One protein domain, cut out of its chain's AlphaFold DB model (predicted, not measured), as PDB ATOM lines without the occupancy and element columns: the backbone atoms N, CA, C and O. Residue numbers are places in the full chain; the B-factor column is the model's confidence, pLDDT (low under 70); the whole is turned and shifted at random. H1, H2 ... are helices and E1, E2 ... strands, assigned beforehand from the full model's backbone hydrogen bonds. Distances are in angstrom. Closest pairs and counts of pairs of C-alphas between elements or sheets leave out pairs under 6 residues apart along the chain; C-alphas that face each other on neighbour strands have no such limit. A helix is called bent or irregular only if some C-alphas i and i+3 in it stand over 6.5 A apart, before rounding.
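AT A GLANCE: This is residues 93 to 182 of the 340 residues of the protein "Hypothetical protein" of Alexandrium andersonii (UniProt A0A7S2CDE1). What does the model look like? It is one strongly twisted sheet of five strands with a helical hairpin, H1 and H2, at one end of the long axis; H1 meets the sheet at E4, and H2 lies beyond, off the sheet. What comes where along the 90 printed residues? Residues 93 to 106 hold no named element, then two named helices and five named strands follow in the order H1 H2 E1 E2 E3 E4 E5. How is the whole built? The class is mixed, helices and strands; the sheet is mixed too, in the order E2 E1 E3 E4 E5, and the whole is compact, with a radius of gyration of the C-alphas of 13.2 A and spans of 38 by 32 by 21 A.

HOW THE PARTS SIT: How do the helices stand? H1, residues 107 to 115, and H2, residues 117 to 125, form a hairpin and touch, the C-alphas of Leu 113 and Ala 120 being closest at 5.0 A, at a shallow tilt of 16 degrees, opposite ways. Every O i to N i+4 pair is within hydrogen-bond range in H2; in H1 0 of 5 are, beside 4 of 6 O i to N i+3 pairs. How do the first strands pair? E1, residues 129 to 138, and E2, residues 144 to 153, are an antiparallel hairpin, with N 135 and O 148 2.8 A apart. E3, residues 161 to 165, is parallel to E1, with N 136 and O 162 2.9 A apart. What follows E3? E3, E4, residues 168 to 175, and E5, residues 180 to 182, form a meander, each strand the antiparallel neighbour of the one before; N 163 and O 170 are 2.7 A apart, N 175 and O 180 2.8 A. Which helix is on the sheet? H1 is on it, over E4, at a height over the sheet of 10.2 A, and only just stands up from it, rising 42 degrees; its closest C-alphas to E4 are Cys 109 and Cys 173, 5.5 A apart.

IN THESE COORDINATES: Where does H1 begin, and is it irregular? C-alpha 107 is at (125.696, 157.418, 170.769); H1 spans 15.5 A and is irregular, with C-alphas 109 and 112 7.3 A apart. How long are the other elements? H2 spans 11.6 A, E1 24.7 A, E2 22.4 A, E3 12.2 A, E4 20.6 A and E5 6.6 A, ending at C-alpha 182, (123.821, 168.310, 177.160). Which strands bend? E1 bends by 61 degrees at residue 132 and E2 by 77 degrees at residue 147.

THE WHOLE: How far does it reach? The two C-alphas farthest apart, Val 118 and Ser 141, are 39.6 A apart. Are there cuts or long links? The printed part has no cut, and no link between named elements is long. Where is confidence low? Residues 112 to 115 and residue 182 have pLDDT under 70.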
ATOM      1  N   PHE A  93     108.627 150.565 171.893       94.81
ATOM      2  CA  PHE A  93     108.492 151.990 172.173       94.81
ATOM      3  C   PHE A  93     108.722 152.817 170.908       94.81
ATOM      4  O   PHE A  93     109.713 152.623 170.215       94.81
ATOM      5  N   CYS A  94     107.810 153.744 170.604       94.06
ATOM      6  CA  CYS A  94     107.913 154.641 169.447       94.06
ATOM      7  C   CYS A  94     108.150 153.933 168.093       94.06
ATOM      8  O   CYS A  94     108.974 154.359 167.290       94.06
ATOM      9  N   GLY A  95     107.477 152.800 167.860       91.56
ATOM     10  CA  GLY A  95     107.668 151.988 166.649       91.56
ATOM     11  C   GLY A  95     108.949 151.142 166.631       91.56
ATOM     12  O   GLY A  95     109.171 150.418 165.668       91.56
ATOM     13  N   LEU A  96     109.768 151.193 167.688       87.94
ATOM     14  CA  LEU A  96     110.930 150.325 167.868       87.94
ATOM     15  C   LEU A  96     110.531 149.074 168.656       87.94
ATOM     16  O   LEU A  96     110.011 149.173 169.770       87.94
ATOM     17  N   GLU A  97     110.800 147.897 168.098       90.56
ATOM     18  CA  GLU A  97     110.654 146.618 168.795       90.56
ATOM     19  C   GLU A  97     111.957 146.258 169.525       90.56
ATOM     20  O   GLU A  97     113.014 146.131 168.907       90.56
ATOM     21  N   MET A  98     111.882 146.068 170.846       87.06
ATOM     22  CA  MET A  98     113.021 145.739 171.723       87.06
ATOM     23  C   MET A  98     113.027 144.258 172.134       87.06
ATOM     24  O   MET A  98     113.516 143.881 173.203       87.06
ATOM     25  N   VAL A  99     112.445 143.403 171.293       83.19
ATOM     26  CA  VAL A  99     112.516 141.944 171.434       83.19
ATOM     27  C   VAL A  99     113.960 141.464 171.227       83.19
ATOM     28  O   VAL A  99     114.781 142.161 170.633       83.19
ATOM     29  N   ASP A 100     114.290 140.289 171.765       82.94
ATOM     30  CA  ASP A 100     115.593 139.625 171.574       82.94
ATOM     31  C   ASP A 100     116.822 140.419 172.042       82.94
ATOM     32  O   ASP A 100     117.879 140.383 171.424       82.94
ATOM     33  N   GLN A 101     116.704 141.125 173.171       77.81
ATOM     34  CA  GLN A 101     117.808 141.896 173.767       77.81
ATOM     35  C   GLN A 101     118.296 143.083 172.921       77.81
ATOM     36  O   GLN A 101     119.350 143.640 173.228       77.81
ATOM     37  N   LYS A 102     117.524 143.526 171.923       83.81
ATOM     38  CA  LYS A 102     117.821 144.769 171.206       83.81
ATOM     39  C   LYS A 102     117.852 145.957 172.171       83.81
ATOM     40  O   LYS A 102     117.006 146.087 173.059       83.81
ATOM     41  N   LEU A 103     118.863 146.800 171.995       90.44
ATOM     42  CA  LEU A 103     119.153 147.977 172.809       90.44
ATOM     43  C   LEU A 103     119.004 149.213 171.927       90.44
ATOM     44  O   LEU A 103     119.396 149.191 170.764       90.44
ATOM     45  N   ILE A 104     118.450 150.287 172.477       88.81
ATOM     46  CA  ILE A 104     118.429 151.588 171.811       88.81
ATOM     47  C   ILE A 104     119.810 152.231 171.989       88.81
ATOM     48  O   ILE A 104     120.252 152.452 173.119       88.81
ATOM     49  N   ASP A 105     120.490 152.513 170.881       87.94
ATOM     50  CA  ASP A 105     121.755 153.244 170.888       87.94
ATOM     51  C   ASP A 105     121.503 154.760 170.866       87.94
ATOM     52  O   ASP A 105     120.788 155.282 170.010       87.94
ATOM     53  N   CYS A 106     122.094 155.459 171.832       85.56
ATOM     54  CA  CYS A 106     122.037 156.908 171.974       85.56
ATOM     55  C   CYS A 106     123.414 157.567 171.766       85.56
ATOM     56  O   CYS A 106     123.638 158.674 172.252       85.56
ATOM     57  N   GLY A 107     124.338 156.926 171.041       84.00
ATOM     58  CA  GLY A 107     125.696 157.418 170.769       84.00
ATOM     59  C   GLY A 107     125.776 158.835 170.186       84.00
ATOM     60  O   GLY A 107     126.761 159.528 170.424       84.00
ATOM     61  N   CYS A 108     124.704 159.316 169.538       78.75
ATOM     62  CA  CYS A 108     124.510 160.725 169.148       78.75
ATOM     63  C   CYS A 108     124.835 161.717 170.275       78.75
ATOM     64  O   CYS A 108     125.305 162.816 170.012       78.75
ATOM     65  N   CYS A 109     124.620 161.331 171.530       79.00
ATOM     66  CA  CYS A 109     124.894 162.169 172.686       79.00
ATOM     67  C   CYS A 109     126.375 162.484 172.914       79.00
ATOM     68  O   CYS A 109     126.669 163.350 173.730       79.00
ATOM     69  N   ALA A 110     127.305 161.799 172.249       79.75
ATOM     70  CA  ALA A 110     128.736 162.082 172.343       79.75
ATOM     71  C   ALA A 110     129.242 163.000 171.212       79.75
ATOM     72  O   ALA A 110     130.426 163.332 171.179       79.75
ATOM     73  N   ASP A 111     128.375 163.431 170.289       72.56
ATOM     74  CA  ASP A 111     128.790 164.177 169.097       72.56
ATOM     75  C   ASP A 111     129.339 165.580 169.408       72.56
ATOM     76  O   ASP A 111     130.278 166.022 168.738       72.56
ATOM     77  N   HIS A 112     128.839 166.276 170.435       67.19
ATOM     78  CA  HIS A 112     129.459 167.528 170.901       67.19
ATOM     79  C   HIS A 112     130.932 167.364 171.305       67.19
ATOM     80  O   HIS A 112     131.700 168.326 171.256       67.19
ATOM     81  N   LEU A 113     131.357 166.153 171.681       67.44
ATOM     82  CA  LEU A 113     132.715 165.872 172.148       67.44
ATOM     83  C   LEU A 113     133.696 165.589 171.011       67.44
ATOM     84  O   LEU A 113     134.852 165.265 171.271       67.44
ATOM     85  N   LEU A 114     133.307 165.765 169.745       68.62
ATOM     86  CA  LEU A 114     134.226 165.594 168.613       68.62
ATOM     87  C   LEU A 114     135.466 166.505 168.693       68.62
ATOM     88  O   LEU A 114     136.522 166.148 168.166       68.62
ATOM     89  N   GLY A 115     135.365 167.649 169.381       69.56
ATOM     90  CA  GLY A 115     136.506 168.520 169.686       69.56
ATOM     91  C   GLY A 115     137.456 167.962 170.755       69.56
ATOM     92  O   GLY A 115     138.634 168.312 170.767       69.56
ATOM     93  N   ASN A 116     136.977 167.057 171.613       77.56
ATOM     94  CA  ASN A 116     137.730 166.411 172.684       77.56
ATOM     95  C   ASN A 116     137.647 164.879 172.565       77.56
ATOM     96  O   ASN A 116     136.892 164.205 173.267       77.56
ATOM     97  N   LYS A 117     138.468 164.314 171.670       78.81
ATOM     98  CA  LYS A 117     138.458 162.878 171.334       78.81
ATOM     99  C   LYS A 117     138.633 161.950 172.542       78.81
ATOM    100  O   LYS A 117     138.119 160.838 172.517       78.81
ATOM    101  N   VAL A 118     139.357 162.386 173.577       77.81
ATOM    102  CA  VAL A 118     139.585 161.590 174.796       77.81
ATOM    103  C   VAL A 118     138.300 161.477 175.614       77.81
ATOM    104  O   VAL A 118     137.949 160.391 176.065       77.81
ATOM    105  N   GLU A 119     137.568 162.579 175.760       76.00
ATOM    106  CA  GLU A 119     136.289 162.612 176.472       76.00
ATOM    107  C   GLU A 119     135.200 161.867 175.692       76.00
ATOM    108  O   GLU A 119     134.495 161.037 176.263       76.00
ATOM    109  N   ALA A 120     135.146 162.054 174.366       79.88
ATOM    110  CA  ALA A 120     134.262 161.289 173.485       79.88
ATOM    111  C   ALA A 120     134.504 159.777 173.608       79.88
ATOM    112  O   ALA A 120     133.562 159.001 173.762       79.88
ATOM    113  N   ALA A 121     135.772 159.350 173.592       79.94
ATOM    114  CA  ALA A 121     136.126 157.948 173.767       79.94
ATOM    115  C   ALA A 121     135.743 157.427 175.162       79.94
ATOM    116  O   ALA A 121     135.224 156.318 175.272       79.94
ATOM    117  N   GLY A 122     135.930 158.224 176.219       80.25
ATOM    118  CA  GLY A 122     135.527 157.850 177.578       80.25
ATOM    119  C   GLY A 122     134.022 157.595 177.712       80.25
ATOM    120  O   GLY A 122     133.611 156.669 178.412       80.25
ATOM    121  N   ILE A 123     133.204 158.372 177.000       81.94
ATOM    122  CA  ILE A 123     131.748 158.206 176.977       81.94
ATOM    123  C   ILE A 123     131.322 157.036 176.075       81.94
ATOM    124  O   ILE A 123     130.441 156.268 176.449       81.94
ATOM    125  N   LEU A 124     131.941 156.846 174.910       81.88
ATOM    126  CA  LEU A 124     131.517 155.804 173.966       81.88
ATOM    127  C   LEU A 124     132.004 154.397 174.356       81.88
ATOM    128  O   LEU A 124     131.225 153.447 174.328       81.88
ATOM    129  N   TYR A 125     133.268 154.248 174.770       79.75
ATOM    130  CA  TYR A 125     133.875 152.935 175.041       79.75
ATOM    131  C   TYR A 125     133.634 152.413 176.467       79.75
ATOM    132  O   TYR A 125     133.883 151.242 176.740       79.75
ATOM    133  N   GLY A 126     133.128 153.245 177.381       80.81
ATOM    134  CA  GLY A 126     132.754 152.833 178.742       80.81
ATOM    135  C   GLY A 126     131.302 152.362 178.886       80.81
ATOM    136  O   GLY A 126     130.849 152.116 180.005       80.81
ATOM    137  N   GLY A 127     130.552 152.318 177.784       86.25
ATOM    138  CA  GLY A 127     129.138 151.971 177.775       86.25
ATOM    139  C   GLY A 127     128.860 150.502 178.087       86.25
ATOM    140  O   GLY A 127     129.660 149.617 177.793       86.25
ATOM    141  N   LYS A 128     127.699 150.233 178.684       91.12
ATOM    142  CA  LYS A 128     127.187 148.884 178.948       91.12
ATOM    143  C   LYS A 128     125.678 148.831 178.718       91.12
ATOM    144  O   LYS A 128     125.001 149.846 178.900       91.12
ATOM    145  N   PRO A 129     125.107 147.662 178.382       90.38
ATOM    146  CA  PRO A 129     123.661 147.497 178.348       90.38
ATOM    147  C   PRO A 129     123.020 147.929 179.674       90.38
ATOM    148  O   PRO A 129     123.458 147.519 180.752       90.38
ATOM    149  N   SER A 130     121.976 148.751 179.597       90.50
ATOM    150  CA  SER A 130     121.203 149.210 180.747       90.50
ATOM    151  C   SER A 130     119.713 149.107 180.462       90.50
ATOM    152  O   SER A 130     119.233 149.491 179.404       90.50
ATOM    153  N   ASP A 131     118.960 148.607 181.428       86.88
ATOM    154  CA  ASP A 131     117.506 148.447 181.422       86.88
ATOM    155  C   ASP A 131     116.783 149.546 182.224       86.88
ATOM    156  O   ASP A 131     115.601 149.423 182.553       86.88
ATOM    157  N   GLN A 132     117.497 150.626 182.555       88.25
ATOM    158  CA  GLN A 132     117.017 151.685 183.446       88.25
ATOM    159  C   GLN A 132     116.719 153.013 182.747       88.25
ATOM    160  O   GLN A 132     116.395 153.982 183.437       88.25
ATOM    161  N   ALA A 133     116.826 153.091 181.419       93.06
ATOM    162  CA  ALA A 133     116.574 154.345 180.719       93.06
ATOM    163  C   ALA A 133     115.083 154.697 180.755       93.06
ATOM    164  O   ALA A 133     114.264 153.903 180.284       93.06
ATOM    165  N   PRO A 134     114.705 155.865 181.300       94.69
ATOM    166  CA  PRO A 134     113.315 156.287 181.316       94.69
ATOM    167  C   PRO A 134     112.844 156.627 179.898       94.69
ATOM    168  O   PRO A 134     113.576 157.242 179.120       94.69
ATOM    169  N   ALA A 135     111.608 156.241 179.592       94.50
ATOM    170  CA  ALA A 135     110.952 156.472 178.314       94.50
ATOM    171  C   ALA A 135     109.776 157.450 178.458       94.50
ATOM    172  O   ALA A 135     108.926 157.271 179.336       94.50
ATOM    173  N   PHE A 136     109.707 158.458 177.589       95.06
ATOM    174  CA  PHE A 136     108.708 159.531 177.636       95.06
ATOM    175  C   PHE A 136     107.993 159.707 176.299       95.06
ATOM    176  O   PHE A 136     108.636 159.815 175.261       95.06
ATOM    177  N   HIS A 137     106.670 159.813 176.307       95.50
ATOM    178  CA  HIS A 137     105.902 160.216 175.135       95.50
ATOM    179  C   HIS A 137     105.654 161.723 175.195       95.50
ATOM    180  O   HIS A 137     105.136 162.218 176.195       95.50
ATOM    181  N   ARG A 138     106.009 162.460 174.139       92.19
ATOM    182  CA  ARG A 138     105.665 163.877 174.007       92.19
ATOM    183  C   ARG A 138     104.537 164.042 172.999       92.19
ATOM    184  O   ARG A 138     104.650 163.601 171.855       92.19
ATOM    185  N   ASN A 139     103.447 164.658 173.445       91.06
ATOM    186  CA  ASN A 139     102.293 164.957 172.600       91.06
ATOM    187  C   ASN A 139     102.450 166.298 171.857       91.06
ATOM    188  O   ASN A 139     103.404 167.044 172.081       91.06
ATOM    189  N   ASP A 140     101.485 166.628 170.993       90.94
ATOM    190  CA  ASP A 140     101.479 167.880 170.215       90.94
ATOM    191  C   ASP A 140     101.375 169.149 171.080       90.94
ATOM    192  O   ASP A 140     101.613 170.250 170.596       90.94
ATOM    193  N   SER A 141     101.023 169.010 172.362       91.19
ATOM    194  CA  SER A 141     100.967 170.104 173.342       91.19
ATOM    195  C   SER A 141     102.269 170.260 174.139       91.19
ATOM    196  O   SER A 141     102.258 170.890 175.192       91.19
ATOM    197  N   GLU A 142     103.363 169.637 173.683       87.25
ATOM    198  CA  GLU A 142     104.681 169.584 174.340       87.25
ATOM    199  C   GLU A 142     104.689 168.934 175.733       87.25
ATOM    200  O   GLU A 142     105.726 168.880 176.401       87.25
ATOM    201  N   HIS A 143     103.563 168.364 176.162       91.94
ATOM    202  CA  HIS A 143     103.479 167.658 177.427       91.94
ATOM    203  C   HIS A 143     104.187 166.310 177.319       91.94
ATOM    204  O   HIS A 143     104.014 165.587 176.335       91.94
ATOM    205  N   ALA A 144     104.994 165.997 178.330       91.25
ATOM    206  CA  ALA A 144     105.803 164.793 178.395       91.25
ATOM    207  C   ALA A 144     105.241 163.831 179.443       91.25
ATOM    208  O   ALA A 144     105.331 164.099 180.642       91.25
ATOM    209  N   ASP A 145     104.727 162.693 178.989       94.38
ATOM    210  CA  ASP A 145     104.204 161.636 179.847       94.38
ATOM    211  C   ASP A 145     105.204 160.482 179.926       94.38
ATOM    212  O   ASP A 145     105.638 159.936 178.908       94.38
ATOM    213  N   ARG A 146     105.582 160.068 181.140       94.00
ATOM    214  CA  ARG A 146     106.450 158.896 181.324       94.00
ATOM    215  C   ARG A 146     105.681 157.630 180.947       94.00
ATOM    216  O   ARG A 146     104.654 157.328 181.543       94.00
ATOM    217  N   SER A 147     106.210 156.864 180.000       95.44
ATOM    218  CA  SER A 147     105.607 155.608 179.540       95.44
ATOM    219  C   SER A 147     106.161 154.375 180.259       95.44
ATOM    220  O   SER A 147     105.467 153.370 180.375       95.44
ATOM    221  N   GLY A 148     107.405 154.432 180.739       95.50
ATOM    222  CA  GLY A 148     108.068 153.316 181.411       95.50
ATOM    223  C   GLY A 148     109.582 153.416 181.290       95.50
ATOM    224  O   GLY A 148     110.136 154.517 181.259       95.50
ATOM    225  N   ARG A 149     110.244 152.265 181.168       95.38
ATOM    226  CA  ARG A 149     111.688 152.166 180.920       95.38
ATOM    227  C   ARG A 149     112.002 151.287 179.717       95.38
ATOM    228  O   ARG A 149     111.232 150.388 179.388       95.38
ATOM    229  N   VAL A 150     113.132 151.543 179.075       94.12
ATOM    230  CA  VAL A 150     113.610 150.835 177.878       94.12
ATOM    231  C   VAL A 150     115.050 150.368 178.056       94.12
ATOM    232  O   VAL A 150     115.777 150.862 178.920       94.12
ATOM    233  N   ARG A 151     115.456 149.389 177.242       93.62
ATOM    234  CA  ARG A 151     116.845 148.929 177.196       93.62
ATOM    235  C   ARG A 151     117.653 149.843 176.280       93.62
ATOM    236  O   ARG A 151     117.303 149.993 175.113       93.62
ATOM    237  N   VAL A 152     118.730 150.424 176.793       92.12
ATOM    238  CA  VAL A 152     119.655 151.291 176.048       92.12
ATOM    239  C   VAL A 152     121.096 150.832 176.222       92.12
ATOM    240  O   VAL A 152     121.433 150.162 177.202       92.12
ATOM    241  N   TRP A 153     121.966 151.248 175.310       91.31
ATOM    242  CA  TRP A 153     123.401 151.266 175.575       91.31
ATOM    243  C   TRP A 153     123.739 152.489 176.438       91.31
ATOM    244  O   TRP A 153     123.416 153.618 176.062       91.31
ATOM    245  N   SER A 154     124.331 152.294 177.622       91.62
ATOM    246  CA  SER A 154     124.799 153.421 178.437       91.62
ATOM    247  C   SER A 154     125.980 154.107 177.761       91.62
ATOM    248  O   SER A 154     126.709 153.503 176.979       91.62
ATOM    249  N   LEU A 155     126.191 155.373 178.086       89.12
ATOM    250  CA  LEU A 155     127.266 156.186 177.539       89.12
ATOM    251  C   LEU A 155     128.262 156.459 178.660       89.12
ATOM    252  O   LEU A 155     128.101 157.388 179.452       89.12
ATOM    253  N   GLY A 156     129.232 155.561 178.819       89.06
ATOM    254  CA  GLY A 156     130.077 155.516 180.001       89.06
ATOM    255  C   GLY A 156     129.209 155.230 181.224       89.06
ATOM    256  O   GLY A 156     128.473 154.238 181.274       89.06
ATOM    257  N   ASN A 157     129.237 156.151 182.184       88.69
ATOM    258  CA  ASN A 157     128.394 156.077 183.374       88.69
ATOM    259  C   ASN A 157     127.002 156.690 183.180       88.69
ATOM    260  O   ASN A 157     126.179 156.557 184.079       88.69
ATOM    261  N   TYR A 158     126.725 157.345 182.053       89.31
ATOM    262  CA  TYR A 158     125.483 158.082 181.840       89.31
ATOM    263  C   TYR A 158     124.397 157.212 181.210       89.31
ATOM    264  O   TYR A 158     124.658 156.411 180.306       89.31
ATOM    265  N   ILE A 159     123.159 157.386 181.675       92.19
ATOM    266  CA  ILE A 159     121.983 156.711 181.118       92.19
ATOM    267  C   ILE A 159     121.088 157.772 180.468       92.19
ATOM    268  O   ILE A 159     120.429 158.520 181.193       92.19
ATOM    269  N   PRO A 160     121.052 157.858 179.127       91.38
ATOM    270  CA  PRO A 160     120.194 158.814 178.444       91.38
ATOM    271  C   PRO A 160     118.716 158.456 178.633       91.38
ATOM    272  O   PRO A 160     118.352 157.299 178.858       91.38
ATOM    273  N   SER A 161     117.849 159.459 178.506       92.12
ATOM    274  CA  SER A 161     116.402 159.243 178.450       92.12
ATOM    275  C   SER A 161     115.944 159.081 177.004       92.12
ATOM    276  O   SER A 161     116.473 159.728 176.100       92.12
ATOM    277  N   VAL A 162     114.952 158.225 176.770       91.75
ATOM    278  CA  VAL A 162     114.409 157.964 175.431       91.75
ATOM    279  C   VAL A 162     113.037 158.610 175.315       91.75
ATOM    280  O   VAL A 162     112.201 158.522 176.207       91.75
ATOM    281  N   TRP A 163     112.796 159.288 174.209       93.19
ATOM    282  CA  TRP A 163     111.613 160.092 173.969       93.19
ATOM    283  C   TRP A 163     110.939 159.634 172.687       93.19
ATOM    284  O   TRP A 163     111.611 159.290 171.722       93.19
ATOM    285  N   CYS A 164     109.615 159.636 172.674       93.38
ATOM    286  CA  CYS A 164     108.818 159.550 171.465       93.38
ATOM    287  C   CYS A 164     108.181 160.917 171.241       93.38
ATOM    288  O   CYS A 164     107.154 161.232 171.840       93.38
ATOM    289  N   ASP A 165     108.832 161.759 170.448       87.75
ATOM    290  CA  ASP A 165     108.348 163.100 170.132       87.75
ATOM    291  C   ASP A 165     107.556 163.029 168.832       87.75
ATOM    292  O   ASP A 165     108.128 162.815 167.763       87.75
ATOM    293  N   ARG A 166     106.223 163.133 168.932       87.69
ATOM    294  CA  ARG A 166     105.314 163.118 167.769       87.69
ATOM    295  C   ARG A 166     105.561 161.927 166.828       87.69
ATOM    296  O   ARG A 166     105.582 162.059 165.607       87.69
ATOM    297  N   GLY A 167     105.768 160.749 167.421       86.06
ATOM    298  CA  GLY A 167     106.013 159.495 166.701       86.06
ATOM    299  C   GLY A 167     107.461 159.272 166.255       86.06
ATOM    300  O   GLY A 167     107.726 158.273 165.592       86.06
ATOM    301  N   GLN A 168     108.397 160.159 166.611       85.25
ATOM    302  CA  GLN A 168     109.820 159.999 166.312       85.25
ATOM    303  C   GLN A 168     110.623 159.650 167.575       85.25
ATOM    304  O   GLN A 168     110.521 160.367 168.576       85.25
ATOM    305  N   PRO A 169     111.437 158.577 167.557       85.88
ATOM    306  CA  PRO A 169     112.305 158.242 168.677       85.88
ATOM    307  C   PRO A 169     113.482 159.224 168.760       85.88
ATOM    308  O   PRO A 169     114.198 159.440 167.784       85.88
ATOM    309  N   ILE A 170     113.702 159.802 169.940       87.88
ATOM    310  CA  ILE A 170     114.768 160.768 170.236       87.88
ATOM    311  C   ILE A 170     115.456 160.344 171.538       87.88
ATOM    312  O   ILE A 170     114.779 160.019 172.505       87.88
ATOM    313  N   CYS A 171     116.786 160.388 171.613       87.25
ATOM    314  CA  CYS A 171     117.482 160.325 172.898       87.25
ATOM    315  C   CYS A 171     117.725 161.739 173.427       87.25
ATOM    316  O   CYS A 171     118.170 162.616 172.687       87.25
ATOM    317  N   ARG A 172     117.450 161.961 174.710       86.88
ATOM    318  CA  ARG A 172     117.878 163.158 175.431       86.88
ATOM    319  C   ARG A 172     119.042 162.810 176.342       86.88
ATOM    320  O   ARG A 172     118.929 161.950 177.221       86.88
ATOM    321  N   CYS A 173     120.143 163.513 176.115       84.19
ATOM    322  CA  CYS A 173     121.440 163.348 176.763       84.19
ATOM    323  C   CYS A 173     121.446 164.063 178.117       84.19
ATOM    324  O   CYS A 173     122.210 164.993 178.375       84.19
ATOM    325  N   GLU A 174     120.496 163.661 178.950       82.88
ATOM    326  CA  GLU A 174     120.268 164.206 180.272       82.88
ATOM    327  C   GLU A 174     120.256 163.029 181.250       82.88
ATOM    328  O   GLU A 174     119.376 162.171 181.182       82.88
ATOM    329  N   ASP A 175     121.239 162.976 182.147       76.31
ATOM    330  CA  ASP A 175     121.223 162.088 183.306       76.31
ATOM    331  C   ASP A 175     121.030 162.947 184.554       76.31
ATOM    332  O   ASP A 175     121.978 163.460 185.157       76.31
ATOM    333  N   THR A 176     119.768 163.081 184.964       70.94
ATOM    334  CA  THR A 176     119.383 163.835 186.161       70.94
ATOM    335  C   THR A 176     120.034 163.295 187.435       70.94
ATOM    336  O   THR A 176     120.134 164.032 188.411       70.94
ATOM    337  N   ARG A 177     120.486 162.028 187.461       73.31
ATOM    338  CA  ARG A 177     121.157 161.438 188.636       73.31
ATOM    339  C   ARG A 177     122.563 161.993 188.814       73.31
ATOM    340  O   ARG A 177     123.019 162.145 189.941       73.31
ATOM    341  N   GLN A 178     123.237 162.265 187.702       74.56
ATOM    342  CA  GLN A 178     124.617 162.746 187.680       74.56
ATOM    343  C   GLN A 178     124.711 164.240 187.359       74.56
ATOM    344  O   GLN A 178     125.812 164.774 187.275       74.56
ATOM    345  N   GLY A 179     123.570 164.919 187.185       73.06
ATOM    346  CA  GLY A 179     123.526 166.319 186.764       73.06
ATOM    347  C   GLY A 179     124.074 166.530 185.351       73.06
ATOM    348  O   GLY A 179     124.501 167.631 185.018       73.06
ATOM    349  N   TRP A 180     124.097 165.480 184.529       71.06
ATOM    350  CA  TRP A 180     124.521 165.580 183.140       71.06
ATOM    351  C   TRP A 180     123.359 166.125 182.326       71.06
ATOM    352  O   TRP A 180     122.268 165.563 182.359       71.06
ATOM    353  N   HIS A 181     123.574 167.229 181.625       73.06
ATOM    354  CA  HIS A 181     122.586 167.807 180.729       73.06
ATOM    355  C   HIS A 181     123.323 168.441 179.558       73.06
ATOM    356  O   HIS A 181     123.893 169.528 179.683       73.06
ATOM    357  N   VAL A 182     123.301 167.768 178.412       65.25
ATOM    358  CA  VAL A 182     123.821 168.310 177.160       65.25
ATOM    359  C   VAL A 182     122.655 168.447 176.193       65.25
ATOM    360  O   VAL A 182     122.018 167.465 175.817       65.25
TER     361      VAL A 182